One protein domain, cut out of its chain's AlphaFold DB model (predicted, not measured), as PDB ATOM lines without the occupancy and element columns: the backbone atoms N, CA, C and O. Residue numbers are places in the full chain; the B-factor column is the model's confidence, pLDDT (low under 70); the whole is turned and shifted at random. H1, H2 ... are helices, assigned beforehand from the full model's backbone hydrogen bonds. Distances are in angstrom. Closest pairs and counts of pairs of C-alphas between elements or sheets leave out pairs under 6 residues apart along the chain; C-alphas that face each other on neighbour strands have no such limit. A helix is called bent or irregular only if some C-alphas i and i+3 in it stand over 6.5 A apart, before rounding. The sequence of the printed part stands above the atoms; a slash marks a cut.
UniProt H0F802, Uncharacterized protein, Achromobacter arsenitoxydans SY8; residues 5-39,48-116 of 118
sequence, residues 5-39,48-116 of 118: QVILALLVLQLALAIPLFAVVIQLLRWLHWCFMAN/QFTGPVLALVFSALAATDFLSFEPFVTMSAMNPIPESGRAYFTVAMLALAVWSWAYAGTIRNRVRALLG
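AT A GLANCE: This is residues 5 to 39 and 48 to 116 of the 118 residues of an uncharacterized protein of Achromobacter arsenitoxydans SY8 (UniProt H0F802). Three helices stand side by side in a row as a loose up-and-down bundle, each running against the one before it: long H1, short H2 in the middle, and H4a, the first arm of bent H4. Residues 32 to 37 of H1 stick out, as do residues 109 to 116 past the bend, while small H3 sits on the path from H2 to H4. The printed part has 104 residues with four named helices, H1 to H4 in order, no named strand, and is all helix. It is loose, with a radius of gyration of the C-alphas of 16.0 A, and elongated, spanning 52 by 31 by 25 A.

HOW THE PARTS SIT: H1, residues 5 to 37, touches H2, residues 50 to 63, with its residues 13 to 24 alone, at a shallow tilt of 30 degrees, opposite ways; the closest C-alphas, of Pro 20 and Leu 56, are 4.9 A apart. H3, residues 72 to 77, is close to H2 but not clearly touching, the closest C-alphas, of Ala 63 and Phe 72, being 7.7 A apart. H4, residues 83 to 114, was assigned by its hydrogen bonds as one helix but is bent, C-alphas 102 and 105 being 7.9 A apart; H4a, residues 83 to 102, and H4b, residues 105 to 114, are about perpendicular at 88 degrees. H4a touches H2 at a shallow tilt of 16 degrees, opposite ways, closest at the C-alphas of Ala 55 and Ala 97, 4.0 A. Every O i to N i+4 pair is within hydrogen-bond range in H2, H3 and H4b, against 28 of 29 in H1 and 14 of 16 in H4a.

IN THESE COORDINATES: H1 begins at C-alpha 5 (11.547, 19.934, -57.032) and is 46.7 A long; H2 is 19.8 A and H3 8.6 A. H4a is 29.7 A and irregular, C-alphas 84 and 87 being 7.3 A apart; H4b, 14.4 A, ends at C-alpha 114 (13.277, 23.667, -13.470).

THE WHOLE: The C-alphas farthest apart, of Asn 39 and Ser 84, are 54.6 A apart. Residues 40 to 47 are not printed, and C-alphas 39 and 48 across this cut are 18.5 A apart. No printed residue is under 70 in pLDDT.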
ATOM      1  N   GLN A   5      12.047  19.662 -58.381       81.00
ATOM      2  CA  GLN A   5      11.547  19.934 -57.032       81.00
ATOM      3  C   GLN A   5      11.711  18.738 -56.083       81.00
ATOM      4  O   GLN A   5      12.115  18.917 -54.939       81.00
ATOM      5  N   VAL A   6      11.449  17.519 -56.562       79.94
ATOM      6  CA  VAL A   6      11.572  16.292 -55.760       79.94
ATOM      7  C   VAL A   6      13.039  15.998 -55.460       79.94
ATOM      8  O   VAL A   6      13.382  15.670 -54.330       79.94
ATOM      9  N   ILE A   7      13.920  16.181 -56.447       84.50
ATOM     10  CA  ILE A   7      15.369  15.996 -56.271       84.50
ATOM     11  C   ILE A   7      15.908  16.975 -55.222       84.50
ATOM     12  O   ILE A   7      16.628  16.569 -54.311       84.50
ATOM     13  N   LEU A   8      15.527  18.252 -55.317       85.00
ATOM     14  CA  LEU A   8      15.929  19.274 -54.351       85.00
ATOM     15  C   LEU A   8      15.395  18.974 -52.946       85.00
ATOM     16  O   LEU A   8      16.148  19.088 -51.983       85.00
ATOM     17  N   ALA A   9      14.135  18.551 -52.816       82.50
ATOM     18  CA  ALA A   9      13.548  18.200 -51.524       82.50
ATOM     19  C   ALA A   9      14.287  17.029 -50.853       82.50
ATOM     20  O   ALA A   9      14.623  17.107 -49.671       82.50
ATOM     21  N   LEU A  10      14.604  15.978 -51.617       83.69
ATOM     22  CA  LEU A  10      15.377  14.837 -51.121       83.69
ATOM     23  C   LEU A  10      16.797  15.242 -50.710       83.69
ATOM     24  O   LEU A  10      17.275  14.809 -49.663       83.69
ATOM     25  N   LEU A  11      17.455  16.102 -51.491       86.50
ATOM     26  CA  LEU A  11      18.787  16.612 -51.163       86.50
ATOM     27  C   LEU A  11      18.775  17.430 -49.862       86.50
ATOM     28  O   LEU A  11      19.627  17.232 -48.997       86.50
ATOM     29  N   VAL A  12      17.796  18.325 -49.705       87.12
ATOM     30  CA  VAL A  12      17.622  19.123 -48.481       87.12
ATOM     31  C   VAL A  12      17.389  18.216 -47.277       87.12
ATOM     32  O   VAL A  12      18.002  18.426 -46.234       87.12
ATOM     33  N   LEU A  13      16.562  17.182 -47.423       86.00
ATOM     34  CA  LEU A  13      16.297  16.226 -46.353       86.00
ATOM     35  C   LEU A  13      17.550  15.425 -45.966       86.00
ATOM     36  O   LEU A  13      17.840  15.266 -44.780       86.00
ATOM     37  N   GLN A  14      18.332  14.975 -46.950       86.81
ATOM     38  CA  GLN A  14      19.606  14.293 -46.703       86.81
ATOM     39  C   GLN A  14      20.592  15.191 -45.954       86.81
ATOM     40  O   GLN A  14      21.194  14.752 -44.976       86.81
ATOM     41  N   LEU A  15      20.726  16.455 -46.364       89.31
ATOM     42  CA  LEU A  15      21.570  17.433 -45.672       89.31
ATOM     43  C   LEU A  15      21.078  17.690 -44.243       89.31
ATOM     44  O   LEU A  15      21.883  17.701 -43.309       89.31
ATOM     45  N   ALA A  16      19.764  17.840 -44.065       87.62
ATOM     46  CA  ALA A  16      19.146  18.062 -42.763       87.62
ATOM     47  C   ALA A  16      19.377  16.899 -41.790       87.62
ATOM     48  O   ALA A  16      19.431  17.135 -40.586       87.62
ATOM     49  N   LEU A  17      19.548  15.668 -42.280       87.81
ATOM     50  CA  LEU A  17      19.889  14.504 -41.460       87.81
ATOM     51  C   LEU A  17      21.406  14.349 -41.258       87.81
ATOM     52  O   LEU A  17      21.865  14.083 -40.145       87.81
ATOM     53  N   ALA A  18      22.193  14.543 -42.318       89.62
ATOM     54  CA  ALA A  18      23.638  14.349 -42.293       89.62
ATOM     55  C   ALA A  18      24.343  15.369 -41.391       89.62
ATOM     56  O   ALA A  18      25.205  14.990 -40.598       89.62
ATOM     57  N   ILE A  19      23.976  16.652 -41.465       91.19
ATOM     58  CA  ILE A  19      24.643  17.714 -40.696       91.19
ATOM     59  C   ILE A  19      24.536  17.462 -39.179       91.19
ATOM     60  O   ILE A  19      25.577  17.448 -38.509       91.19
ATOM     61  N   PRO A  20      23.343  17.197 -38.606       88.88
ATOM     62  CA  PRO A  20      23.237  16.856 -37.195       88.88
ATOM     63  C   PRO A  20      23.940  15.559 -36.830       88.88
ATOM     64  O   PRO A  20      24.564  15.501 -35.772       88.88
ATOM     65  N   LEU A  21      23.904  14.549 -37.704       90.69
ATOM     66  CA  LEU A  21      24.605  13.290 -37.472       90.69
ATOM     67  C   LEU A  21      26.111  13.527 -37.307       90.69
ATOM     68  O   LEU A  21      26.693  13.119 -36.301       90.69
ATOM     69  N   PHE A  22      26.732  14.252 -38.241       92.19
ATOM     70  CA  PHE A  22      28.151  14.597 -38.152       92.19
ATOM     71  C   PHE A  22      28.461  15.432 -36.914       92.19
ATOM     72  O   PHE A  22      29.455  15.173 -36.241       92.19
ATOM     73  N   ALA A  23      27.616  16.396 -36.558       89.44
ATOM     74  CA  ALA A  23      27.840  17.179 -35.348       89.44
ATOM     75  C   ALA A  23      27.731  16.344 -34.068       89.44
ATOM     76  O   ALA A  23      28.527  16.552 -33.152       89.44
ATOM     77  N   VAL A  24      26.805  15.383 -33.999       89.88
ATOM     78  CA  VAL A  24      26.734  14.426 -32.885       89.88
ATOM     79  C   VAL A  24      28.009  13.588 -32.826       89.88
ATOM     80  O   VAL A  24      28.595  13.477 -31.751       89.88
ATOM     81  N   VAL A  25      28.489  13.068 -33.961       90.69
ATOM     82  CA  VAL A  25      29.747  12.302 -34.032       90.69
ATOM     83  C   VAL A  25      30.938  13.151 -33.581       90.69
ATOM     84  O   VAL A  25      31.725  12.710 -32.748       90.69
ATOM     85  N   ILE A  26      31.051  14.393 -34.052       88.62
ATOM     86  CA  ILE A  26      32.114  15.317 -33.636       88.62
ATOM     87  C   ILE A  26      32.031  15.589 -32.132       88.62
ATOM     88  O   ILE A  26      33.054  15.552 -31.449       88.62
ATOM     89  N   GLN A  27      30.838  15.839 -31.584       86.75
ATOM     90  CA  GLN A  27      30.679  16.032 -30.140       86.75
ATOM     91  C   GLN A  27      31.022  14.762 -29.357       86.75
ATOM     92  O   GLN A  27      31.615  14.860 -28.284       86.75
ATOM     93  N   LEU A  28      30.717  13.579 -29.898       88.12
ATOM     94  CA  LEU A  28      31.069  12.293 -29.296       88.12
ATOM     95  C   LEU A  28      32.585  12.116 -29.245       88.12
ATOM     96  O   LEU A  28      33.121  11.782 -28.192       88.12
ATOM     97  N   LEU A  29      33.282  12.427 -30.339       87.44
ATOM     98  CA  LEU A  29      34.744  12.423 -30.395       87.44
ATOM     99  C   LEU A  29      35.343  13.443 -29.424       87.44
ATOM    100  O   LEU A  29      36.266  13.116 -28.680       87.44
ATOM    101  N   ARG A  30      34.784  14.660 -29.359       85.62
ATOM    102  CA  ARG A  30      35.195  15.675 -28.375       85.62
ATOM    103  C   ARG A  30      34.981  15.192 -26.951       85.62
ATOM    104  O   ARG A  30      35.811  15.479 -26.097       85.62
ATOM    105  N   TRP A  31      33.895  14.477 -26.678       86.06
ATOM    106  CA  TRP A  31      33.616  13.920 -25.358       86.06
ATOM    107  C   TRP A  31      34.538  12.763 -25.010       86.06
ATOM    108  O   TRP A  31      35.025  12.725 -23.888       86.06
ATOM    109  N   LEU A  32      34.838  11.878 -25.958       86.31
ATOM    110  CA  LEU A  32      35.807  10.803 -25.776       86.31
ATOM    111  C   LEU A  32      37.200  11.380 -25.483       86.31
ATOM    112  O   LEU A  32      37.838  10.999 -24.504       86.31
ATOM    113  N   HIS A  33      37.624  12.364 -26.280       85.00
ATOM    114  CA  HIS A  33      38.874  13.085 -26.072       85.00
ATOM    115  C   HIS A  33      38.889  13.797 -24.719       85.00
ATOM    116  O   HIS A  33      39.863  13.677 -23.980       85.00
ATOM    117  N   TRP A  34      37.798  14.490 -24.364       85.12
ATOM    118  CA  TRP A  34      37.623  15.100 -23.049       85.12
ATOM    119  C   TRP A  34      37.837  14.029 -21.983       85.12
ATOM    120  O   TRP A  34      38.805  14.155 -21.248       85.12
ATOM    121  N   CYS A  35      37.039  12.954 -21.969       81.38
ATOM    122  CA  CYS A  35      37.044  11.867 -20.984       81.38
ATOM    123  C   CYS A  35      38.400  11.182 -20.778       81.38
ATOM    124  O   CYS A  35      38.781  11.010 -19.621       81.38
ATOM    125  N   PHE A  36      39.092  10.803 -21.855       82.44
ATOM    126  CA  PHE A  36      40.234   9.881 -21.785       82.44
ATOM    127  C   PHE A  36      41.598  10.508 -22.091       82.44
ATOM    128  O   PHE A  36      42.607   9.982 -21.635       82.44
ATOM    129  N   MET A  37      41.652  11.597 -22.863       76.44
ATOM    130  CA  MET A  37      42.917  12.160 -23.365       76.44
ATOM    131  C   MET A  37      43.214  13.568 -22.848       76.44
ATOM    132  O   MET A  37      44.375  13.970 -22.811       76.44
ATOM    133  N   ALA A  38      42.201  14.340 -22.450       71.81
ATOM    134  CA  ALA A  38      42.423  15.714 -22.029       71.81
ATOM    135  C   ALA A  38      43.008  15.786 -20.610       71.81
ATOM    136  O   ALA A  38      42.445  15.241 -19.658       71.81
ATOM    137  N   ASN A  39      44.113  16.529 -20.478       72.44
ATOM    138  CA  ASN A  39      44.761  16.814 -19.201       72.44
ATOM    139  C   ASN A  39      43.759  17.444 -18.214       72.44
ATOM    140  O   ASN A  39      43.194  18.495 -18.520       72.44
ATOM    141  N   GLN A  48      28.915  19.631 -25.246       79.38
ATOM    142  CA  GLN A  48      27.472  19.752 -25.109       79.38
ATOM    143  C   GLN A  48      26.780  19.081 -26.292       79.38
ATOM    144  O   GLN A  48      27.049  19.406 -27.445       79.38
ATOM    145  N   PHE A  49      25.863  18.165 -25.994       81.31
ATOM    146  CA  PHE A  49      25.196  17.330 -26.996       81.31
ATOM    147  C   PHE A  49      23.770  17.765 -27.318       81.31
ATOM    148  O   PHE A  49      23.228  17.360 -28.338       81.31
ATOM    149  N   THR A  50      23.155  18.578 -26.457       81.19
ATOM    150  CA  THR A  50      21.709  18.823 -26.476       81.19
ATOM    151  C   THR A  50      21.216  19.353 -27.825       81.19
ATOM    152  O   THR A  50      20.228  18.844 -28.333       81.19
ATOM    153  N   GLY A  51      21.921  20.309 -28.438       83.44
ATOM    154  CA  GLY A  51      21.541  20.865 -29.745       83.44
ATOM    155  C   GLY A  51      21.655  19.860 -30.884       83.44
ATOM    156  O   GLY A  51      20.641  19.552 -31.505       83.44
ATOM    157  N   PRO A  52      22.848  19.292 -31.129       87.12
ATOM    158  CA  PRO A  52      23.031  18.314 -32.195       87.12
ATOM    159  C   PRO A  52      22.131  17.084 -32.074       87.12
ATOM    160  O   PRO A  52      21.597  16.625 -33.076       87.12
ATOM    161  N   VAL A  53      21.918  16.576 -30.855       88.38
ATOM    162  CA  VAL A  53      21.061  15.404 -30.631       88.38
ATOM    163  C   VAL A  53      19.594  15.730 -30.892       88.38
ATOM    164  O   VAL A  53      18.938  14.974 -31.600       88.38
ATOM    165  N   LEU A  54      19.072  16.847 -30.372       88.44
ATOM    166  CA  LEU A  54      17.682  17.236 -30.632       88.44
ATOM    167  C   LEU A  54      17.445  17.490 -32.122       88.44
ATOM    168  O   LEU A  54      16.453  17.012 -32.670       88.44
ATOM    169  N   ALA A  55      18.380  18.166 -32.790       90.44
ATOM    170  CA  ALA A  55      18.285  18.390 -34.222       90.44
ATOM    171  C   ALA A  55      18.308  17.075 -35.003       90.44
ATOM    172  O   ALA A  55      17.509  16.908 -35.913       90.44
ATOM    173  N   LEU A  56      19.156  16.117 -34.616       90.94
ATOM    174  CA  LEU A  56      19.189  14.800 -35.247       90.94
ATOM    175  C   LEU A  56      17.867  14.049 -35.072       90.94
ATOM    176  O   LEU A  56      17.378  13.468 -36.035       90.94
ATOM    177  N   VAL A  57      17.274  14.081 -33.876       91.00
ATOM    178  CA  VAL A  57      15.977  13.437 -33.608       91.00
ATOM    179  C   VAL A  57      14.882  14.046 -34.480       91.00
ATOM    180  O   VAL A  57      14.158  13.314 -35.149       91.00
ATOM    181  N   PHE A  58      14.777  15.374 -34.525       92.00
ATOM    182  CA  PHE A  58      13.766  16.033 -35.348       92.00
ATOM    183  C   PHE A  58      14.011  15.835 -36.847       92.00
ATOM    184  O   PHE A  58      13.066  15.577 -37.587       92.00
ATOM    185  N   SER A  59      15.262  15.858 -37.305       90.00
ATOM    186  CA  SER A  59      15.597  15.524 -38.691       90.00
ATOM    187  C   SER A  59      15.267  14.070 -39.039       90.00
ATOM    188  O   SER A  59      14.790  13.800 -40.138       90.00
ATOM    189  N   ALA A  60      15.471  13.131 -38.110       88.50
ATOM    190  CA  ALA A  60      15.098  11.731 -38.288       88.50
ATOM    191  C   ALA A  60      13.575  11.563 -38.385       88.50
ATOM    192  O   ALA A  60      13.107  10.851 -39.270       88.50
ATOM    193  N   LEU A  61      12.809  12.271 -37.545       88.81
ATOM    194  CA  LEU A  61      11.344  12.316 -37.616       88.81
ATOM    195  C   LEU A  61      10.844  12.951 -38.917       88.81
ATOM    196  O   LEU A  61       9.883  12.468 -39.498       88.81
ATOM    197  N   ALA A  62      11.506  13.995 -39.419       88.31
ATOM    198  CA  ALA A  62      11.181  14.564 -40.727       88.31
ATOM    199  C   ALA A  62      11.434  13.566 -41.872       88.31
ATOM    200  O   ALA A  62      10.759  13.596 -42.899       88.31
ATOM    201  N   ALA A  63      12.417  12.681 -41.705       86.06
ATOM    202  CA  ALA A  63      12.810  11.720 -42.723       86.06
ATOM    203  C   ALA A  63      11.994  10.416 -42.704       86.06
ATOM    204  O   ALA A  63      12.121   9.636 -43.648       86.06
ATOM    205  N   THR A  64      11.140  10.172 -41.698       86.06
ATOM    206  CA  THR A  64      10.400   8.899 -41.576       86.06
ATOM    207  C   THR A  64       9.549   8.588 -42.799       86.06
ATOM    208  O   THR A  64       9.488   7.439 -43.212       86.06
ATOM    209  N   ASP A  65       8.939   9.600 -43.418       79.62
ATOM    210  CA  ASP A  65       8.076   9.408 -44.592       79.62
ATOM    211  C   ASP A  65       8.847   9.244 -45.914       79.62
ATOM    212  O   ASP A  65       8.251   8.930 -46.941       79.62
ATOM    213  N   PHE A  66      10.169   9.436 -45.907       78.56
ATOM    214  CA  PHE A  66      11.010   9.367 -47.109       78.56
ATOM    215  C   PHE A  66      11.984   8.188 -47.102       78.56
ATOM    216  O   PHE A  66      12.519   7.829 -48.152       78.56
ATOM    217  N   LEU A  67      12.245   7.589 -45.937       80.88
ATOM    218  CA  LEU A  67      13.179   6.478 -45.790       80.88
ATOM    219  C   LEU A  67      12.420   5.148 -45.792       80.88
ATOM    220  O   LEU A  67      11.662   4.838 -44.882       80.88
ATOM    221  N   SER A  68      12.672   4.328 -46.810       79.19
ATOM    222  CA  SER A  68      12.023   3.019 -46.993       79.19
ATOM    223  C   SER A  68      12.722   1.862 -46.264       79.19
ATOM    224  O   SER A  68      12.609   0.717 -46.695       79.19
ATOM    225  N   PHE A  69      13.479   2.132 -45.197       82.31
ATOM    226  CA  PHE A  69      14.186   1.106 -44.420       82.31
ATOM    227  C   PHE A  69      13.889   1.215 -42.919       82.31
ATOM    228  O   PHE A  69      13.504   2.271 -42.419       82.31
ATOM    229  N   GLU A  70      14.059   0.120 -42.181       80.75
ATOM    230  CA  GLU A  70      13.817   0.091 -40.731       80.75
ATOM    231  C   GLU A  70      14.863   0.910 -39.947       80.75
ATOM    232  O   GLU A  70      16.040   0.895 -40.307       80.75
ATOM    233  N   PRO A  71      14.489   1.611 -38.856       82.19
ATOM    234  CA  PRO A  71      13.177   1.610 -38.193       82.19
ATOM    235  C   PRO A  71      12.171   2.638 -38.754       82.19
ATOM    236  O   PRO A  71      11.086   2.813 -38.199       82.19
ATOM    237  N   PHE A  72      12.523   3.366 -39.820       84.38
ATOM    238  CA  PHE A  72      11.752   4.516 -40.305       84.38
ATOM    239  C   PHE A  72      10.395   4.128 -40.895       84.38
ATOM    240  O   PHE A  72       9.423   4.851 -40.689       84.38
ATOM    241  N   VAL A  73      10.307   2.963 -41.542       82.12
ATOM    242  CA  VAL A  73       9.045   2.415 -42.067       82.12
ATOM    243  C   VAL A  73       8.052   2.165 -40.934       82.12
ATOM    244  O   VAL A  73       6.931   2.678 -40.971       82.12
ATOM    245  N   THR A  74       8.480   1.460 -39.884       85.31
ATOM    246  CA  THR A  74       7.647   1.220 -38.699       85.31
ATOM    247  C   THR A  74       7.237   2.536 -38.026       85.31
ATOM    248  O   THR A  74       6.077   2.713 -37.657       85.31
ATOM    249  N   MET A  75       8.152   3.504 -37.912       85.00
ATOM    250  CA  MET A  75       7.844   4.827 -37.348       85.00
ATOM    251  C   MET A  75       6.836   5.621 -38.190       85.00
ATOM    252  O   MET A  75       5.935   6.240 -37.626       85.00
ATOM    253  N   SER A  76       6.944   5.584 -39.520       83.44
ATOM    254  CA  SER A  76       5.988   6.226 -40.434       83.44
ATOM    255  C   SER A  76       4.598   5.581 -40.355       83.44
ATOM    256  O   SER A  76       3.585   6.283 -40.400       83.44
ATOM    257  N   ALA A  77       4.526   4.260 -40.170       83.25
ATOM    258  CA  ALA A  77       3.262   3.546 -39.980       83.25
ATOM    259  C   ALA A  77       2.578   3.893 -38.645       83.25
ATOM    260  O   ALA A  77       1.354   3.956 -38.577       83.25
ATOM    261  N   MET A  78       3.359   4.159 -37.594       86.88
ATOM    262  CA  MET A  78       2.848   4.588 -36.285       86.88
ATOM    263  C   MET A  78       2.536   6.088 -36.208       86.88
ATOM    264  O   MET A  78       2.075   6.556 -35.166       86.88
ATOM    265  N   ASN A  79       2.795   6.860 -37.269       84.06
ATOM    266  CA  ASN A  79       2.545   8.293 -37.262       84.06
ATOM    267  C   ASN A  79       1.027   8.556 -37.174       84.06
ATOM    268  O   ASN A  79       0.302   8.191 -38.102       84.06
ATOM    269  N   PRO A  80       0.523   9.209 -36.105       86.31
ATOM    270  CA  PRO A  80      -0.907   9.489 -35.957       86.31
ATOM    271  C   PRO A  80      -1.422  10.527 -36.967       86.31
ATOM    272  O   PRO A  80      -2.624  10.789 -37.028       86.31
ATOM    273  N   ILE A  81      -0.527  11.159 -37.729       86.56
ATOM    274  CA  ILE A  81      -0.862  12.217 -38.675       86.56
ATOM    275  C   ILE A  81      -1.362  11.601 -39.989       86.56
ATOM    276  O   ILE A  81      -0.666  10.769 -40.585       86.56
ATOM    277  N   PRO A  82      -2.542  12.029 -40.479       86.25
ATOM    278  CA  PRO A  82      -3.084  11.546 -41.744       86.25
ATOM    279  C   PRO A  82      -2.149  11.903 -42.902       86.25
ATOM    280  O   PRO A  82      -1.446  12.911 -42.853       86.25
ATOM    281  N   GLU A  83      -2.172  11.113 -43.977       82.94
ATOM    282  CA  GLU A  83      -1.261  11.291 -45.120       82.94
ATOM    283  C   GLU A  83      -1.302  12.705 -45.718       82.94
ATOM    284  O   GLU A  83      -0.260  13.271 -46.047       82.94
ATOM    285  N   SER A  84      -2.482  13.331 -45.751       82.50
ATOM    286  CA  SER A  84      -2.668  14.715 -46.205       82.50
ATOM    287  C   SER A  84      -1.914  15.757 -45.362       82.50
ATOM    288  O   SER A  84      -1.637  16.855 -45.841       82.50
ATOM    289  N   GLY A  85      -1.585  15.431 -44.108       84.62
ATOM    290  CA  GLY A  85      -0.883  16.294 -43.158       84.62
ATOM    291  C   GLY A  85       0.624  16.037 -43.055       84.62
ATOM    292  O   GLY A  85       1.338  16.837 -42.447       84.62
ATOM    293  N   ARG A  86       1.134  14.950 -43.648       83.75
ATOM    294  CA  ARG A  86       2.531  14.514 -43.471       83.75
ATOM    295  C   ARG A  86       3.553  15.517 -43.997       83.75
ATOM    296  O   ARG A  86       4.571  15.747 -43.358       83.75
ATOM    297  N   ALA A  87       3.245  16.217 -45.090       83.81
ATOM    298  CA  ALA A  87       4.109  17.288 -45.590       83.81
ATOM    299  C   ALA A  87       4.295  18.418 -44.557       83.81
ATOM    300  O   ALA A  87       5.414  18.883 -44.340       83.81
ATOM    301  N   TYR A  88       3.220  18.824 -43.871       87.06
ATOM    302  CA  TYR A  88       3.288  19.835 -42.813       87.06
ATOM    303  C   TYR A  88       4.056  19.328 -41.592       87.06
ATOM    304  O   TYR A  88       4.830  20.083 -41.006       87.06
ATOM    305  N   PHE A  89       3.885  18.051 -41.240       88.25
ATOM    306  CA  PHE A  89       4.658  17.412 -40.179       88.25
ATOM    307  C   PHE A  89       6.159  17.449 -40.468       88.25
ATOM    308  O   PHE A  89       6.921  17.930 -39.632       88.25
ATOM    309  N   THR A  90       6.581  17.037 -41.665       88.38
ATOM    310  CA  THR A  90       7.986  17.082 -42.091       88.38
ATOM    311  C   THR A  90       8.562  18.488 -41.971       88.38
ATOM    312  O   THR A  90       9.628  18.675 -41.385       88.38
ATOM    313  N   VAL A  91       7.847  19.497 -42.474       89.25
ATOM    314  CA  VAL A  91       8.286  20.899 -42.389       89.25
ATOM    315  C   VAL A  91       8.385  21.362 -40.933       89.25
ATOM    316  O   VAL A  91       9.373  21.998 -40.563       89.25
ATOM    317  N   ALA A  92       7.413  21.015 -40.088       91.50
ATOM    318  CA  ALA A  92       7.433  21.352 -38.666       91.50
ATOM    319  C   ALA A  92       8.612  20.692 -37.934       91.50
ATOM    320  O   ALA A  92       9.292  21.352 -37.148       91.50
ATOM    321  N   MET A  93       8.898  19.422 -38.223       93.19
ATOM    322  CA  MET A  93      10.047  18.713 -37.660       93.19
ATOM    323  C   MET A  93      11.369  19.352 -38.106       93.19
ATOM    324  O   MET A  93      12.232  19.605 -37.271       93.19
ATOM    325  N   LEU A  94      11.515  19.725 -39.381       90.75
ATOM    326  CA  LEU A  94      12.702  20.449 -39.853       90.75
ATOM    327  C   LEU A  94      12.861  21.819 -39.174       90.75
ATOM    328  O   LEU A  94      13.967  22.181 -38.770       90.75
ATOM    329  N   ALA A  95      11.770  22.565 -38.988       91.25
ATOM    330  CA  ALA A  95      11.804  23.836 -38.266       91.25
ATOM    331  C   ALA A  95      12.241  23.646 -36.802       91.25
ATOM    332  O   ALA A  95      13.106  24.377 -36.313       91.25
ATOM    333  N   LEU A  96      11.711  22.624 -36.119       90.88
ATOM    334  CA  LEU A  96      12.133  22.257 -34.765       90.88
ATOM    335  C   LEU A  96      13.597  21.811 -34.718       90.88
ATOM    336  O   LEU A  96      14.297  22.161 -33.768       90.88
ATOM    337  N   ALA A  97      14.089  21.108 -35.741       90.38
ATOM    338  CA  ALA A  97      15.494  20.731 -35.836       90.38
ATOM    339  C   ALA A  97      16.391  21.979 -35.843       90.38
ATOM    340  O   ALA A  97      17.285  22.101 -35.001       90.38
ATOM    341  N   VAL A  98      16.090  22.954 -36.706       89.44
ATOM    342  CA  VAL A  98      16.834  24.224 -36.795       89.44
ATOM    343  C   VAL A  98      16.730  25.030 -35.496       89.44
ATOM    344  O   VAL A  98      17.744  25.507 -34.980       89.44
ATOM    345  N   TRP A  99      15.534  25.153 -34.914       88.75
ATOM    346  CA  TRP A  99      15.360  25.864 -33.644       88.75
ATOM    347  C   TRP A  99      16.090  25.191 -32.488       88.75
ATOM    348  O   TRP A  99      16.712  25.879 -31.679       88.75
ATOM    349  N   SER A 100      16.059  23.862 -32.410       88.50
ATOM    350  CA  SER A 100      16.785  23.128 -31.375       88.50
ATOM    351  C   SER A 100      18.293  23.329 -31.510       88.50
ATOM    352  O   SER A 100      18.976  23.501 -30.504       88.50
ATOM    353  N   TRP A 101      18.811  23.424 -32.735       84.38
ATOM    354  CA  TRP A 101      20.215  23.736 -32.968       84.38
ATOM    355  C   TRP A 101      20.598  25.124 -32.454       84.38
ATOM    356  O   TRP A 101      21.594  25.270 -31.745       84.38
ATOM    357  N   ALA A 102      19.791  26.136 -32.778       85.00
ATOM    358  CA  ALA A 102      20.059  27.522 -32.407       85.00
ATOM    359  C   ALA A 102      19.860  27.789 -30.902       85.00
ATOM    360  O   ALA A 102      20.639  28.521 -30.294       85.00
ATOM    361  N   TYR A 103      18.838  27.183 -30.288       83.44
ATOM    362  CA  TYR A 103      18.384  27.531 -28.935       83.44
ATOM    363  C   TYR A 103      18.598  26.438 -27.880       83.44
ATOM    364  O   TYR A 103      18.182  26.613 -26.731       83.44
ATOM    365  N   ALA A 104      19.274  25.330 -28.194       79.25
ATOM    366  CA  ALA A 104      19.484  24.248 -27.225       79.25
ATOM    367  C   ALA A 104      20.193  24.679 -25.937       79.25
ATOM    368  O   ALA A 104      19.896  24.131 -24.873       79.25
ATOM    369  N   GLY A 105      21.095  25.664 -26.004       75.62
ATOM    370  CA  GLY A 105      21.734  26.228 -24.810       75.62
ATOM    371  C   GLY A 105      20.703  26.803 -23.833       75.62
ATOM    372  O   GLY A 105      20.722  26.481 -22.644       75.62
ATOM    373  N   THR A 106      19.743  27.568 -24.353       79.25
ATOM    374  CA  THR A 106      18.644  28.160 -23.582       79.25
ATOM    375  C   THR A 106      17.680  27.098 -23.061       79.25
ATOM    376  O   THR A 106      17.322  27.135 -21.885       79.25
ATOM    377  N   ILE A 107      17.307  26.119 -23.896       76.06
ATOM    378  CA  ILE A 107      16.426  25.004 -23.496       76.06
ATOM    379  C   ILE A 107      17.037  24.258 -22.309       76.06
ATOM    380  O   ILE A 107      16.378  24.061 -21.289       76.06
ATOM    381  N   ARG A 108      18.320  23.903 -22.398       75.50
ATOM    382  CA  ARG A 108      19.033  23.208 -21.323       75.50
ATOM    383  C   ARG A 108      19.082  24.031 -20.041       75.50
ATOM    384  O   ARG A 108      18.834  23.481 -18.973       75.50
ATOM    385  N   ASN A 109      19.422  25.316 -20.131       81.44
ATOM    386  CA  ASN A 109      19.509  26.180 -18.953       81.44
ATOM    387  C   ASN A 109      18.144  26.286 -18.257       81.44
ATOM    388  O   ASN A 109      18.070  26.212 -17.034       81.44
ATOM    389  N   ARG A 110      17.059  26.350 -19.036       79.94
ATOM    390  CA  ARG A 110      15.692  26.359 -18.511       79.94
ATOM    391  C   ARG A 110      15.310  25.031 -17.854       79.94
ATOM    392  O   ARG A 110      14.740  25.044 -16.772       79.94
ATOM    393  N   VAL A 111      15.669  23.894 -18.456       80.56
ATOM    394  CA  VAL A 111      15.448  22.562 -17.860       80.56
ATOM    395  C   VAL A 111      16.243  22.393 -16.563       80.56
ATOM    396  O   VAL A 111      15.700  21.904 -15.582       80.56
ATOM    397  N   ARG A 112      17.504  22.839 -16.518       80.50
ATOM    398  CA  ARG A 112      18.317  22.811 -15.290       80.50
ATOM    399  C   ARG A 112      17.713  23.659 -14.174       80.50
ATOM    400  O   ARG A 112      17.613  23.176 -13.053       80.50
ATOM    401  N   ALA A 113      17.246  24.864 -14.507       81.06
ATOM    402  CA  ALA A 113      16.543  25.729 -13.564       81.06
ATOM    403  C   ALA A 113      15.259  25.073 -13.026       81.06
ATOM    404  O   ALA A 113      15.009  25.121 -11.826       81.06
ATOM    405  N   LEU A 114      14.478  24.406 -13.885       81.50
ATOM    406  CA  LEU A 114      13.277  23.667 -13.470       81.50
ATOM    407  C   LEU A 114      13.596  22.464 -12.570       81.50
ATOM    408  O   LEU A 114      12.812  22.141 -11.686       81.50
ATOM    409  N   LEU A 115      14.741  21.813 -12.781       83.75
ATOM    410  CA  LEU A 115      15.203  20.675 -11.978       83.75
ATOM    411  C   LEU A 115      15.928  21.094 -10.685       83.75
ATOM    412  O   LEU A 115      16.445  20.230  -9.981       83.75
ATOM    413  N   GLY A 116      15.997  22.393 -10.370       70.19
ATOM    414  CA  GLY A 116      16.649  22.899  -9.156       70.19
ATOM    415  C   GLY A 116      18.178  22.783  -9.154       70.19
ATOM    416  O   GLY A 116      18.805  22.995  -8.122       70.19
TER     417      GLY A 116